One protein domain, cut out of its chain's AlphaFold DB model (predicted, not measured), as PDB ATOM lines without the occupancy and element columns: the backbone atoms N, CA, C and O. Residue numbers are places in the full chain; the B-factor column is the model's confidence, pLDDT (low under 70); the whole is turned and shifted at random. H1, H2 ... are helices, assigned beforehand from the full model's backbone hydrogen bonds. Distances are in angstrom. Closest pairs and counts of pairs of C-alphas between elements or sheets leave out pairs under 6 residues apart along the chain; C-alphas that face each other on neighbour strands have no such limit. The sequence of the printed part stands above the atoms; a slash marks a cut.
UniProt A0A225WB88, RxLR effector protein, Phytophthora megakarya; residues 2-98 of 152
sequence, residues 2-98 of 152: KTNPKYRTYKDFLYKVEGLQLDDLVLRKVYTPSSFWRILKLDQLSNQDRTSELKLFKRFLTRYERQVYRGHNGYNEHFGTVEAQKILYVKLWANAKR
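AT A GLANCE: This is residues 2 to 98 of the 152 residues of the protein "RxLR effector protein" of Phytophthora megakarya (UniProt A0A225WB88). What shape does the printed part make? A long helix, H1, sticks out as an arm with residues 5 to 17, and its later residues 19 to 26 pack on H3 in the middle of a small helical body. The short H2 also packs on H3, and H4 crosses near H3 at a steep angle. What is it made of? The 97 printed residues, with four named helices in the order H1, H2, H3, H4 and no named strand, are all helix in class. They are only just compact, close to loose, with a radius of gyration of the C-alphas of 14.7 A and spans of 44 by 33 by 27 A.

IN THESE COORDINATES: Where does the first helix run? H1, residues 5 to 27, begins at C-alpha 5 (-23.867, -14.789, 20.475) and is 33.6 A long. Which helices follow? H2 is residues 33 to 39, 10.0 A, H3 is residues 52 to 69, 25.8 A, and H4 is residues 83 to 95, 18.4 A, ending at C-alpha 95 (-5.105, -5.183, -2.435).

HOW THE PARTS SIT: What touches H3? H1 touches it with residues 19 to 26 alone, at a steep tilt of 47 degrees, the same way; the closest C-alphas, of Leu 22 and Phe 60, are 5.9 A apart. H2 and H3 form a helical hairpin and touch at a shallow tilt of 24 degrees, opposite ways, the closest C-alphas being Pro 33 and Leu 61, 6.3 A. Where is H4? It is close to H3 but not clearly touching, at a steep tilt of 60 degrees, the closest C-alphas being Thr 62 and Leu 92, 7.0 A; H1 and H4 are apart. How do the backbones run? In H1, H2 and H4 every O i to N i+4 pair is within hydrogen-bond range, and in H3 13 of 14 are.

THE WHOLE: How far does it reach? The two C-alphas farthest apart, of Thr 3 and Asn 73, are 46.1 A apart, and the printed part has no cut. Which links are long? Those from H2 to H3 and from H3 to H4. Where is confidence low? Residues 2 to 5 and 45 to 50 have pLDDT under 70.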
ATOM      1  N   LYS A   2     -30.974 -14.604  14.550       52.41
ATOM      2  CA  LYS A   2     -29.687 -13.939  14.216       52.41
ATOM      3  C   LYS A   2     -28.993 -13.191  15.377       52.41
ATOM      4  O   LYS A   2     -27.867 -12.747  15.203       52.41
ATOM      5  N   THR A   3     -29.644 -13.056  16.532       57.06
ATOM      6  CA  THR A   3     -29.207 -12.242  17.685       57.06
ATOM      7  C   THR A   3     -28.493 -13.026  18.793       57.06
ATOM      8  O   THR A   3     -28.065 -12.431  19.773       57.06
ATOM      9  N   ASN A   4     -28.337 -14.351  18.665       61.06
ATOM     10  CA  ASN A   4     -27.666 -15.165  19.683       61.06
ATOM     11  C   ASN A   4     -26.131 -15.110  19.502       61.06
ATOM     12  O   ASN A   4     -25.657 -15.433  18.410       61.06
ATOM     13  N   PRO A   5     -25.334 -14.781  20.538       62.66
ATOM     14  CA  PRO A   5     -23.867 -14.789  20.475       62.66
ATOM     15  C   PRO A   5     -23.277 -16.103  19.934       62.66
ATOM     16  O   PRO A   5     -22.321 -16.077  19.160       62.66
ATOM     17  N   LYS A   6     -23.912 -17.246  20.235       72.19
ATOM     18  CA  LYS A   6     -23.500 -18.577  19.750       72.19
ATOM     19  C   LYS A   6     -23.608 -18.721  18.226       72.19
ATOM     20  O   LYS A   6     -22.854 -19.477  17.620       72.19
ATOM     21  N   TYR A   7     -24.503 -17.965  17.585       71.56
ATOM     22  CA  TYR A   7     -24.648 -17.952  16.126       71.56
ATOM     23  C   TYR A   7     -23.463 -17.265  15.434       71.56
ATOM     24  O   TYR A   7     -23.066 -17.675  14.343       71.56
ATOM     25  N   ARG A   8     -22.857 -16.253  16.074       73.69
ATOM     26  CA  ARG A   8     -21.632 -15.610  15.575       73.69
ATOM     27  C   ARG A   8     -20.446 -16.567  15.671       73.69
ATOM     28  O   ARG A   8     -19.779 -16.791  14.668       73.69
ATOM     29  N   THR A   9     -20.273 -17.220  16.821       78.62
ATOM     30  CA  THR A   9     -19.224 -18.232  17.030       78.62
ATOM     31  C   THR A   9     -19.318 -19.377  16.020       78.62
ATOM     32  O   THR A   9     -18.308 -19.789  15.456       78.62
ATOM     33  N   TYR A  10     -20.532 -19.860  15.734       81.69
ATOM     34  CA  TYR A  10     -20.743 -20.910  14.738       81.69
ATOM     35  C   TYR A  10     -20.387 -20.461  13.312       81.69
ATOM     36  O   TYR A  10     -19.733 -21.197  12.575       81.69
ATOM     37  N   LYS A  11     -20.748 -19.232  12.919       81.94
ATOM     38  CA  LYS A  11     -20.343 -18.672  11.619       81.94
ATOM     39  C   LYS A  11     -18.830 -18.547  11.481       81.94
ATOM     40  O   LYS A  11     -18.296 -18.877  10.425       81.94
ATOM     41  N   ASP A  12     -18.155 -18.104  12.535       81.44
ATOM     42  CA  ASP A  12     -16.697 -17.987  12.545       81.44
ATOM     43  C   ASP A  12     -16.031 -19.365  12.435       81.44
ATOM     44  O   ASP A  12     -15.050 -19.522  11.706       81.44
ATOM     45  N   PHE A  13     -16.591 -20.383  13.100       85.12
ATOM     46  CA  PHE A  13     -16.151 -21.771  12.959       85.12
ATOM     47  C   PHE A  13     -16.294 -22.269  11.515       85.12
ATOM     48  O   PHE A  13     -15.305 -22.703  10.926       85.12
ATOM     49  N   LEU A  14     -17.479 -22.132  10.905       86.06
ATOM     50  CA  LEU A  14     -17.697 -22.534   9.511       86.06
ATOM     51  C   LEU A  14     -16.753 -21.802   8.544       86.06
ATOM     52  O   LEU A  14     -16.186 -22.418   7.646       86.06
ATOM     53  N   TYR A  15     -16.520 -20.504   8.755       82.25
ATOM     54  CA  TYR A  15     -15.604 -19.713   7.931       82.25
ATOM     55  C   TYR A  15     -14.145 -20.198   8.017       82.25
ATOM     56  O   TYR A  15     -13.417 -20.164   7.012       82.25
ATOM     57  N   LYS A  16     -13.716 -20.645   9.208       86.69
ATOM     58  CA  LYS A  16     -12.399 -21.260   9.433       86.69
ATOM     59  C   LYS A  16     -12.301 -22.631   8.767       86.69
ATOM     60  O   LYS A  16     -11.320 -22.867   8.071       86.69
ATOM     61  N   VAL A  17     -13.318 -23.482   8.915       88.75
ATOM     62  CA  VAL A  17     -13.371 -24.802   8.262       88.75
ATOM     63  C   VAL A  17     -13.312 -24.662   6.739       88.75
ATOM     64  O   VAL A  17     -12.459 -25.285   6.115       88.75
ATOM     65  N   GLU A  18     -14.118 -23.775   6.145       89.94
ATOM     66  CA  GLU A  18     -14.043 -23.470   4.704       89.94
ATOM     67  C   GLU A  18     -12.643 -22.956   4.328       89.94
ATOM     68  O   GLU A  18     -12.112 -23.266   3.267       89.94
ATOM     69  N   GLY A  19     -12.007 -22.190   5.219       88.44
ATOM     70  CA  GLY A  19     -10.634 -21.734   5.030       88.44
ATOM     71  C   GLY A  19      -9.629 -22.881   4.895       88.44
ATOM     72  O   GLY A  19      -8.840 -22.853   3.956       88.44
ATOM     73  N   LEU A  20      -9.700 -23.875   5.784       89.38
ATOM     74  CA  LEU A  20      -8.835 -25.059   5.767       89.38
ATOM     75  C   LEU A  20      -9.091 -25.942   4.543       89.38
ATOM     76  O   LEU A  20      -8.149 -26.427   3.926       89.38
ATOM     77  N   GLN A  21     -10.357 -26.109   4.152       90.69
ATOM     78  CA  GLN A  21     -10.716 -26.840   2.934       90.69
ATOM     79  C   GLN A  21     -10.140 -26.163   1.686       90.69
ATOM     80  O   GLN A  21      -9.599 -26.831   0.812       90.69
ATOM     81  N   LEU A  22     -10.206 -24.831   1.606       92.88
ATOM     82  CA  LEU A  22      -9.592 -24.085   0.508       92.88
ATOM     83  C   LEU A  22      -8.065 -24.204   0.500       92.88
ATOM     84  O   LEU A  22      -7.476 -24.266  -0.578       92.88
ATOM     85  N   ASP A  23      -7.428 -24.212   1.673       90.75
ATOM     86  CA  ASP A  23      -5.985 -24.437   1.777       90.75
ATOM     87  C   ASP A  23      -5.620 -25.832   1.243       90.75
ATOM     88  O   ASP A  23      -4.721 -25.940   0.411       90.75
ATOM     89  N   ASP A  24      -6.370 -26.872   1.620       91.94
ATOM     90  CA  ASP A  24      -6.185 -28.237   1.111       91.94
ATOM     91  C   ASP A  24      -6.388 -28.318  -0.414       91.94
ATOM     92  O   ASP A  24      -5.526 -28.843  -1.119       91.94
ATOM     93  N   LEU A  25      -7.449 -27.703  -0.953       92.31
ATOM     94  CA  LEU A  25      -7.702 -27.648  -2.401       92.31
ATOM     95  C   LEU A  25      -6.546 -26.997  -3.176       92.31
ATOM     96  O   LEU A  25      -6.180 -27.472  -4.255       92.31
ATOM     97  N   VAL A  26      -5.973 -25.912  -2.642       92.62
ATOM     98  CA  VAL A  26      -4.838 -25.208  -3.257       92.62
ATOM     99  C   VAL A  26      -3.556 -26.026  -3.140       92.62
ATOM    100  O   VAL A  26      -2.817 -26.118  -4.118       92.62
ATOM    101  N   LEU A  27      -3.279 -26.626  -1.979       90.44
ATOM    102  CA  LEU A  27      -2.062 -27.411  -1.734       90.44
ATOM    103  C   LEU A  27      -2.034 -28.703  -2.551       90.44
ATOM    104  O   LEU A  27      -1.014 -29.023  -3.160       90.44
ATOM    105  N   ARG A  28      -3.168 -29.405  -2.629       89.88
ATOM    106  CA  ARG A  28      -3.333 -30.601  -3.467       89.88
ATOM    107  C   ARG A  28      -3.469 -30.284  -4.951       89.88
ATOM    108  O   ARG A  28      -3.510 -31.208  -5.756       89.88
ATOM    109  N   LYS A  29      -3.547 -28.997  -5.316       88.94
ATOM    110  CA  LYS A  29      -3.670 -28.525  -6.703       88.94
ATOM    111  C   LYS A  29      -4.858 -29.166  -7.424       88.94
ATOM    112  O   LYS A  29      -4.789 -29.447  -8.616       88.94
ATOM    113  N   VAL A  30      -5.958 -29.378  -6.695       89.19
ATOM    114  CA  VAL A  30      -7.165 -30.036  -7.227       89.19
ATOM    115  C   VAL A  30      -7.735 -29.239  -8.399       89.19
ATOM    116  O   VAL A  30      -8.229 -29.809  -9.367       89.19
ATOM    117  N   TYR A  31      -7.634 -27.909  -8.325       91.00
ATOM    118  CA  TYR A  31      -8.142 -27.001  -9.343       91.00
ATOM    119  C   TYR A  31      -7.130 -25.911  -9.694       91.00
ATOM    120  O   TYR A  31      -6.391 -25.422  -8.839       91.00
ATOM    121  N   THR A  32      -7.161 -25.469 -10.950       91.00
ATOM    122  CA  THR A  32      -6.618 -24.169 -11.356       91.00
ATOM    123  C   THR A  32      -7.685 -23.091 -11.144       91.00
ATOM    124  O   THR A  32      -8.877 -23.408 -11.052       91.00
ATOM    125  N   PRO A  33      -7.329 -21.793 -11.107       92.00
ATOM    126  CA  PRO A  33      -8.337 -20.741 -11.034       92.00
ATOM    127  C   PRO A  33      -9.359 -20.808 -12.177       92.00
ATOM    128  O   PRO A  33     -10.552 -20.645 -11.938       92.00
ATOM    129  N   SER A  34      -8.940 -21.128 -13.406       90.25
ATOM    130  CA  SER A  34      -9.872 -21.236 -14.534       90.25
ATOM    131  C   SER A  34     -10.812 -22.438 -14.393       90.25
ATOM    132  O   SER A  34     -12.003 -22.316 -14.682       90.25
ATOM    133  N   SER A  35     -10.317 -23.595 -13.930       91.12
ATOM    134  CA  SER A  35     -11.173 -24.771 -13.731       91.12
ATOM    135  C   SER A  35     -12.143 -24.563 -12.570       91.12
ATOM    136  O   SER A  35     -13.318 -24.906 -12.691       91.12
ATOM    137  N   PHE A  36     -11.694 -23.941 -11.475       92.62
ATOM    138  CA  PHE A  36     -12.552 -23.678 -10.322       92.62
ATOM    139  C   PHE A  36     -13.650 -22.658 -10.640       92.62
ATOM    140  O   PHE A  36     -14.799 -22.854 -10.254       92.62
ATOM    141  N   TRP A  37     -13.336 -21.621 -11.424       91.56
ATOM    142  CA  TRP A  37     -14.334 -20.673 -11.927       91.56
ATOM    143  C   TRP A  37     -15.462 -21.365 -12.705       91.56
ATOM    144  O   TRP A  37     -16.640 -21.097 -12.465       91.56
ATOM    145  N   ARG A  38     -15.098 -22.291 -13.601       90.50
ATOM    146  CA  ARG A  38     -16.053 -23.067 -14.407       90.50
ATOM    147  C   ARG A  38     -16.904 -24.007 -13.558       90.50
ATOM    148  O   ARG A  38     -18.105 -24.100 -13.782       90.50
ATOM    149  N   ILE A  39     -16.305 -24.683 -12.576       91.69
ATOM    150  CA  ILE A  39     -17.019 -25.591 -11.659       91.69
ATOM    151  C   ILE A  39     -18.071 -24.835 -10.850       91.69
ATOM    152  O   ILE A  39     -19.186 -25.316 -10.670       91.69
ATOM    153  N   LEU A  40     -17.737 -23.617 -10.431       90.50
ATOM    154  CA  LEU A  40     -18.653 -22.715  -9.743       90.50
ATOM    155  C   LEU A  40     -19.676 -22.049 -10.681       90.50
ATOM    156  O   LEU A  40     -20.484 -21.247 -10.220       90.50
ATOM    157  N   LYS A  41     -19.648 -22.368 -11.986       89.50
ATOM    158  CA  LYS A  41     -20.547 -21.847 -13.029       89.50
ATOM    159  C   LYS A  41     -20.630 -20.317 -13.045       89.50
ATOM    160  O   LYS A  41     -21.669 -19.745 -13.369       89.50
ATOM    161  N   LEU A  42     -19.525 -19.640 -12.724       88.44
ATOM    162  CA  LEU A  42     -19.496 -18.178 -12.595       88.44
ATOM    163  C   LEU A  42     -19.700 -17.446 -13.934       88.44
ATOM    164  O   LEU A  42     -20.073 -16.274 -13.940       88.44
ATOM    165  N   ASP A  43     -19.525 -18.146 -15.059       82.50
ATOM    166  CA  ASP A  43     -19.829 -17.650 -16.409       82.50
ATOM    167  C   ASP A  43     -21.336 -17.453 -16.656       82.50
ATOM    168  O   ASP A  43     -21.721 -16.657 -17.504       82.50
ATOM    169  N   GLN A  44     -22.193 -18.163 -15.915       76.88
ATOM    170  CA  GLN A  44     -23.649 -18.169 -16.112       76.88
ATOM    171  C   GLN A  44     -24.382 -17.203 -15.169       76.88
ATOM    172  O   GLN A  44     -25.599 -17.040 -15.259       76.88
ATOM    173  N   LEU A  45     -23.663 -16.569 -14.242       67.81
ATOM    174  CA  LEU A  45     -24.259 -15.680 -13.253       67.81
ATOM    175  C   LEU A  45     -24.376 -14.265 -13.825       67.81
ATOM    176  O   LEU A  45     -23.375 -13.581 -14.008       67.81
ATOM    177  N   SER A  46     -25.608 -13.804 -14.049       59.34
ATOM    178  CA  SER A  46     -25.904 -12.439 -14.514       59.34
ATOM    179  C   SER A  46     -25.590 -11.359 -13.468       59.34
ATOM    180  O   SER A  46     -25.295 -10.224 -13.824       59.34
ATOM    181  N   ASN A  47     -25.586 -11.721 -12.178       56.88
ATOM    182  CA  ASN A  47     -25.292 -10.837 -11.045       56.88
ATOM    183  C   ASN A  47     -24.065 -11.337 -10.271       56.88
ATOM    184  O   ASN A  47     -24.173 -11.865  -9.162       56.88
ATOM    185  N   GLN A  48     -22.882 -11.190 -10.869       60.97
ATOM    186  CA  GLN A  48     -21.640 -11.747 -10.325       60.97
ATOM    187  C   GLN A  48     -21.292 -11.192  -8.931       60.97
ATOM    188  O   GLN A  48     -20.755 -11.918  -8.105       60.97
ATOM    189  N   ASP A  49     -21.650  -9.952  -8.593       58.62
ATOM    190  CA  ASP A  49     -21.036  -9.258  -7.451       58.62
ATOM    191  C   ASP A  49     -21.436  -9.730  -6.037       58.62
ATOM    192  O   ASP A  49     -20.786  -9.325  -5.065       58.62
ATOM    193  N   ARG A  50     -22.453 -10.594  -5.866       62.94
ATOM    194  CA  ARG A  50     -22.973 -10.929  -4.517       62.94
ATOM    195  C   ARG A  50     -23.187 -12.408  -4.195       62.94
ATOM    196  O   ARG A  50     -23.653 -12.696  -3.090       62.94
ATOM    197  N   THR A  51     -22.808 -13.340  -5.065       80.81
ATOM    198  CA  THR A  51     -23.053 -14.768  -4.807       80.81
ATOM    199  C   THR A  51     -22.037 -15.385  -3.834       80.81
ATOM    200  O   THR A  51     -20.915 -14.888  -3.660       80.81
ATOM    201  N   SER A  52     -22.443 -16.451  -3.139       86.38
ATOM    202  CA  SER A  52     -21.568 -17.259  -2.272       86.38
ATOM    203  C   SER A  52     -20.395 -17.840  -3.054       86.38
ATOM    204  O   SER A  52     -19.267 -17.855  -2.566       86.38
ATOM    205  N   GLU A  53     -20.643 -18.230  -4.298       89.75
ATOM    206  CA  GLU A  53     -19.693 -18.879  -5.193       89.75
ATOM    207  C   GLU A  53     -18.585 -17.904  -5.588       89.75
ATOM    208  O   GLU A  53     -17.406 -18.252  -5.521       89.75
ATOM    209  N   LEU A  54     -18.918 -16.643  -5.904       89.06
ATOM    210  CA  LEU A  54     -17.884 -15.649  -6.195       89.06
ATOM    211  C   LEU A  54     -17.027 -15.353  -4.955       89.06
ATOM    212  O   LEU A  54     -15.817 -15.146  -5.070       89.06
ATOM    213  N   LYS A  55     -17.625 -15.325  -3.757       90.06
ATOM    214  CA  LYS A  55     -16.867 -15.143  -2.507       90.06
ATOM    215  C   LYS A  55     -15.910 -16.310  -2.274       90.06
ATOM    216  O   LYS A  55     -14.739 -16.069  -1.976       90.06
ATOM    217  N   LEU A  56     -16.380 -17.542  -2.467       91.75
ATOM    218  CA  LEU A  56     -15.560 -18.744  -2.372       91.75
ATOM    219  C   LEU A  56     -14.406 -18.703  -3.383       91.75
ATOM    220  O   LEU A  56     -13.247 -18.882  -3.007       91.75
ATOM    221  N   PHE A  57     -14.698 -18.349  -4.636       93.12
ATOM    222  CA  PHE A  57     -13.690 -18.181  -5.678       93.12
ATOM    223  C   PHE A  57     -12.642 -17.124  -5.315       93.12
ATOM    224  O   PHE A  57     -11.450 -17.386  -5.418       93.12
ATOM    225  N   LYS A  58     -13.048 -15.945  -4.825       93.06
ATOM    226  CA  LYS A  58     -12.119 -14.888  -4.376       93.06
ATOM    227  C   LYS A  58     -11.194 -15.380  -3.256       93.06
ATOM    228  O   LYS A  58      -9.996 -15.076  -3.270       93.06
ATOM    229  N   ARG A  59     -11.722 -16.162  -2.303       94.38
ATOM    230  CA  ARG A  59     -10.939 -16.763  -1.206       94.38
ATOM    231  C   ARG A  59      -9.959 -17.823  -1.716       94.38
ATOM    232  O   ARG A  59      -8.830 -17.864  -1.223       94.38
ATOM    233  N   PHE A  60     -10.370 -18.653  -2.675       94.81
ATOM    234  CA  PHE A  60      -9.499 -19.616  -3.355       94.81
ATOM    235  C   PHE A  60      -8.390 -18.900  -4.136       94.81
ATOM    236  O   PHE A  60      -7.207 -19.167  -3.931       94.81
ATOM    237  N   LEU A  61      -8.762 -17.926  -4.967       94.69
ATOM    238  CA  LEU A  61      -7.855 -17.189  -5.837       94.69
ATOM    239  C   LEU A  61      -6.762 -16.467  -5.043       94.69
ATOM    240  O   LEU A  61      -5.595 -16.545  -5.404       94.69
ATOM    241  N   THR A  62      -7.121 -15.833  -3.924       95.12
ATOM    242  CA  THR A  62      -6.159 -15.186  -3.011       95.12
ATOM    243  C   THR A  62      -5.086 -16.152  -2.504       95.12
ATOM    244  O   THR A  62      -3.923 -15.780  -2.356       95.12
ATOM    245  N   ARG A  63      -5.464 -17.401  -2.218       94.62
ATOM    246  CA  ARG A  63      -4.527 -18.424  -1.744       94.62
ATOM    247  C   ARG A  63      -3.661 -18.946  -2.874       94.62
ATOM    248  O   ARG A  63      -2.451 -19.025  -2.698       94.62
ATOM    249  N   TYR A  64      -4.266 -19.259  -4.017       94.62
ATOM    250  CA  TYR A  64      -3.548 -19.741  -5.192       94.62
ATOM    251  C   TYR A  64      -2.529 -18.702  -5.684       94.62
ATOM    252  O   TYR A  64      -1.354 -19.015  -5.849       94.62
ATOM    253  N   GLU A  65      -2.942 -17.440  -5.833       94.94
ATOM    254  CA  GLU A  65      -2.066 -16.346  -6.271       94.94
ATOM    255  C   GLU A  65      -0.903 -16.112  -5.299       94.94
ATOM    256  O   GLU A  65       0.205 -15.817  -5.734       94.94
ATOM    257  N   ARG A  66      -1.097 -16.331  -3.992       94.69
ATOM    258  CA  ARG A  66       0.006 -16.280  -3.022       94.69
ATOM    259  C   ARG A  66       1.071 -17.346  -3.295       94.69
ATOM    260  O   ARG A  66       2.245 -17.061  -3.075       94.69
ATOM    261  N   GLN A  67       0.680 -18.541  -3.740       94.38
ATOM    262  CA  GLN A  67       1.632 -19.595  -4.106       94.38
ATOM    263  C   GLN A  67       2.400 -19.222  -5.382       94.38
ATOM    264  O   GLN A  67       3.622 -19.353  -5.409       94.38
ATOM    265  N   VAL A  68       1.700 -18.671  -6.384       93.56
ATOM    266  CA  VAL A  68       2.306 -18.144  -7.623       93.56
ATOM    267  C   VAL A  68       3.316 -17.042  -7.304       93.56
ATOM    268  O   VAL A  68       4.469 -17.121  -7.712       93.56
ATOM    269  N   TYR A  69       2.922 -16.050  -6.503       94.06
ATOM    270  CA  TYR A  69       3.790 -14.932  -6.134       94.06
ATOM    271  C   TYR A  69       5.065 -15.374  -5.404       94.06
ATOM    272  O   TYR A  69       6.124 -14.784  -5.589       94.06
ATOM    273  N   ARG A  70       4.971 -16.416  -4.567       92.56
ATOM    274  CA  ARG A  70       6.122 -16.990  -3.852       92.56
ATOM    275  C   ARG A  70       7.031 -17.842  -4.743       92.56
ATOM    276  O   ARG A  70       8.055 -18.308  -4.258       92.56
ATOM    277  N   GLY A  71       6.666 -18.064  -6.006       89.38
ATOM    278  CA  GLY A  71       7.436 -18.891  -6.931       89.38
ATOM    279  C   GLY A  71       7.416 -20.376  -6.570       89.38
ATOM    280  O   GLY A  71       8.378 -21.084  -6.848       89.38
ATOM    281  N   HIS A  72       6.359 -20.863  -5.912       88.12
ATOM    282  CA  HIS A  72       6.263 -22.283  -5.585       88.12
ATOM    283  C   HIS A  72       6.048 -23.132  -6.845       88.12
ATOM    284  O   HIS A  72       5.192 -22.840  -7.681       88.12
ATOM    285  N   ASN A  73       6.783 -24.242  -6.939       83.25
ATOM    286  CA  ASN A  73       6.740 -25.132  -8.095       83.25
ATOM    287  C   ASN A  73       5.340 -25.723  -8.342       83.25
ATOM    288  O   ASN A  73       4.651 -26.205  -7.432       83.25
ATOM    289  N   GLY A  74       4.942 -25.746  -9.616       79.81
ATOM    290  CA  GLY A  74       3.662 -26.285 -10.076       79.81
ATOM    291  C   GLY A  74       2.451 -25.396  -9.782       79.81
ATOM    292  O   GLY A  74       1.333 -25.906  -9.768       79.81
ATOM    293  N   TYR A  75       2.670 -24.100  -9.539       85.50
ATOM    294  CA  TYR A  75       1.643 -23.063  -9.616       85.50
ATOM    295  C   TYR A  75       1.937 -22.166 -10.814       85.50
ATOM    296  O   TYR A  75       2.919 -21.432 -10.823       85.50
ATOM    297  N   ASN A  76       1.082 -22.237 -11.832       83.81
ATOM    298  CA  ASN A  76       1.298 -21.489 -13.067       83.81
ATOM    299  C   ASN A  76       0.921 -20.016 -12.903       83.81
ATOM    300  O   ASN A  76      -0.128 -19.701 -12.325       83.81
ATOM    301  N   GLU A  77       1.743 -19.136 -13.478       84.75
ATOM    302  CA  GLU A  77       1.363 -17.749 -13.714       84.75
ATOM    303  C   GLU A  77       0.105 -17.732 -14.585       84.75
ATOM    304  O   GLU A  77       0.024 -18.382 -15.627       84.75
ATOM    305  N   HIS A  78      -0.926 -17.044 -14.108       79.88
ATOM    306  CA  HIS A  78      -2.203 -16.989 -14.786       79.88
ATOM    307  C   HIS A  78      -2.840 -15.620 -14.599       79.88
ATOM    308  O   HIS A  78      -2.939 -15.096 -13.489       79.88
ATOM    309  N   PHE A  79      -3.317 -15.076 -15.710       85.56
ATOM    310  CA  PHE A  79      -4.174 -13.911 -15.777       85.56
ATOM    311  C   PHE A  79      -5.446 -14.339 -16.510       85.56
ATOM    312  O   PHE A  79      -5.365 -14.806 -17.642       85.56
ATOM    313  N   GLY A  80      -6.587 -14.293 -15.813       82.50
ATOM    314  CA  GLY A  80      -7.863 -14.925 -16.193       82.50
ATOM    315  C   GLY A  80      -8.258 -14.837 -17.673       82.50
ATOM    316  O   GLY A  80      -7.871 -13.921 -18.390       82.50
ATOM    317  N   THR A  81      -9.081 -15.775 -18.143       82.19
ATOM    318  CA  THR A  81      -9.475 -15.826 -19.565       82.19
ATOM    319  C   THR A  81     -10.618 -14.871 -19.903       82.19
ATOM    320  O   THR A  81     -10.630 -14.282 -20.981       82.19
ATOM    321  N   VAL A  82     -11.544 -14.661 -18.965       87.06
ATOM    322  CA  VAL A  82     -12.711 -13.778 -19.125       87.06
ATOM    323  C   VAL A  82     -12.521 -12.445 -18.395       87.06
ATOM    324  O   VAL A  82     -11.818 -12.375 -17.385       87.06
ATOM    325  N   GLU A  83     -13.173 -11.382 -18.876       88.56
ATOM    326  CA  GLU A  83     -12.997 -10.010 -18.362       88.56
ATOM    327  C   GLU A  83     -13.228  -9.910 -16.848       88.56
ATOM    328  O   GLU A  83     -12.429  -9.310 -16.128       88.56
ATOM    329  N   ALA A  84     -14.271 -10.570 -16.340       87.69
ATOM    330  CA  ALA A  84     -14.582 -10.588 -14.915       87.69
ATOM    331  C   ALA A  84     -13.436 -11.177 -14.074       87.69
ATOM    332  O   ALA A  84     -13.059 -10.602 -13.053       87.69
ATOM    333  N   GLN A  85     -12.824 -12.281 -14.520       89.19
ATOM    334  CA  GLN A  85     -11.660 -12.857 -13.841       89.19
ATOM    335  C   GLN A  85     -10.468 -11.898 -13.875       89.19
ATOM    336  O   GLN A  85      -9.813 -11.706 -12.852       89.19
ATOM    337  N   LYS A  86     -10.197 -11.270 -15.025       92.50
ATOM    338  CA  LYS A  86      -9.092 -10.310 -15.176       92.50
ATOM    339  C   LYS A  86      -9.226  -9.137 -14.203       92.50
ATOM    340  O   LYS A  86      -8.269  -8.804 -13.507       92.50
ATOM    341  N   ILE A  87     -10.432  -8.583 -14.063       91.94
ATOM    342  CA  ILE A  87     -10.727  -7.522 -13.087       91.94
ATOM    343  C   ILE A  87     -10.487  -8.006 -11.646       91.94
ATOM    344  O   ILE A  87      -9.977  -7.250 -10.817       91.94
ATOM    345  N   LEU A  88     -10.827  -9.261 -11.325       92.12
ATOM    346  CA  LEU A  88     -10.561  -9.827  -9.998       92.12
ATOM    347  C   LEU A  88      -9.065  -9.952  -9.708       92.12
ATOM    348  O   LEU A  88      -8.661  -9.599  -8.604       92.12
ATOM    349  N   TYR A  89      -8.257 -10.395 -10.675       95.25
ATOM    350  CA  TYR A  89      -6.796 -10.425 -10.535       95.25
ATOM    351  C   TYR A  89      -6.229  -9.031 -10.273       95.25
ATOM    352  O   TYR A  89      -5.479  -8.849  -9.320       95.25
ATOM    353  N   VAL A  90      -6.651  -8.031 -11.049       96.12
ATOM    354  CA  VAL A  90      -6.209  -6.638 -10.880       96.12
ATOM    355  C   VAL A  90      -6.529  -6.113  -9.477       96.12
ATOM    356  O   VAL A  90      -5.649  -5.583  -8.798       96.12
ATOM    357  N   LYS A  91      -7.767  -6.315  -9.004       95.12
ATOM    358  CA  LYS A  91      -8.184  -5.938  -7.642       95.12
ATOM    359  C   LYS A  91      -7.396  -6.692  -6.570       95.12
ATOM    360  O   LYS A  91      -7.001  -6.102  -5.568       95.12
ATOM    361  N   LEU A  92      -7.165  -7.988  -6.773       95.38
ATOM    362  CA  LEU A  92      -6.406  -8.830  -5.855       95.38
ATOM    363  C   LEU A  92      -4.964  -8.343  -5.737       95.38
ATOM    364  O   LEU A  92      -4.491  -8.144  -4.622       95.38
ATOM    365  N   TRP A  93      -4.281  -8.104  -6.857       96.69
ATOM    366  CA  TRP A  93      -2.899  -7.630  -6.854       96.69
ATOM    367  C   TRP A  93      -2.767  -6.248  -6.220       96.69
ATOM    368  O   TRP A  93      -1.830  -6.027  -5.452       96.69
ATOM    369  N   ALA A  94      -3.712  -5.340  -6.489       96.19
ATOM    370  CA  ALA A  94      -3.751  -4.024  -5.854       96.19
ATOM    371  C   ALA A  94      -3.910  -4.144  -4.330       96.19
ATOM    372  O   ALA A  94      -3.100  -3.600  -3.581       96.19
ATOM    373  N   ASN A  95      -4.878  -4.942  -3.865       94.75
ATOM    374  CA  ASN A  95      -5.105  -5.183  -2.435       94.75
ATOM    375  C   ASN A  95      -3.910  -5.865  -1.753       94.75
ATOM    376  O   ASN A  95      -3.581  -5.551  -0.612       94.75
ATOM    377  N   ALA A  96      -3.252  -6.792  -2.450       94.62
ATOM    378  CA  ALA A  96      -2.056  -7.479  -1.970       94.62
ATOM    379  C   ALA A  96      -0.774  -6.640  -2.115       94.62
ATOM    380  O   ALA A  96       0.302  -7.138  -1.787       94.62
ATOM    381  N   LYS A  97      -0.876  -5.392  -2.604       95.12
ATOM    382  CA  LYS A  97       0.244  -4.468  -2.838       95.12
ATOM    383  C   LYS A  97       1.378  -5.113  -3.636       95.12
ATOM    384  O   LYS A  97       2.551  -4.943  -3.311       95.12
ATOM    385  N   ARG A  98       1.026  -5.884  -4.669       95.19
ATOM    386  CA  ARG A  98       2.020  -6.517  -5.541       95.19
ATOM    387  C   ARG A  98       2.881  -5.461  -6.223       95.19
ATOM    388  O   ARG A  98       2.420  -4.360  -6.528       95.19
TER     389      ARG A  98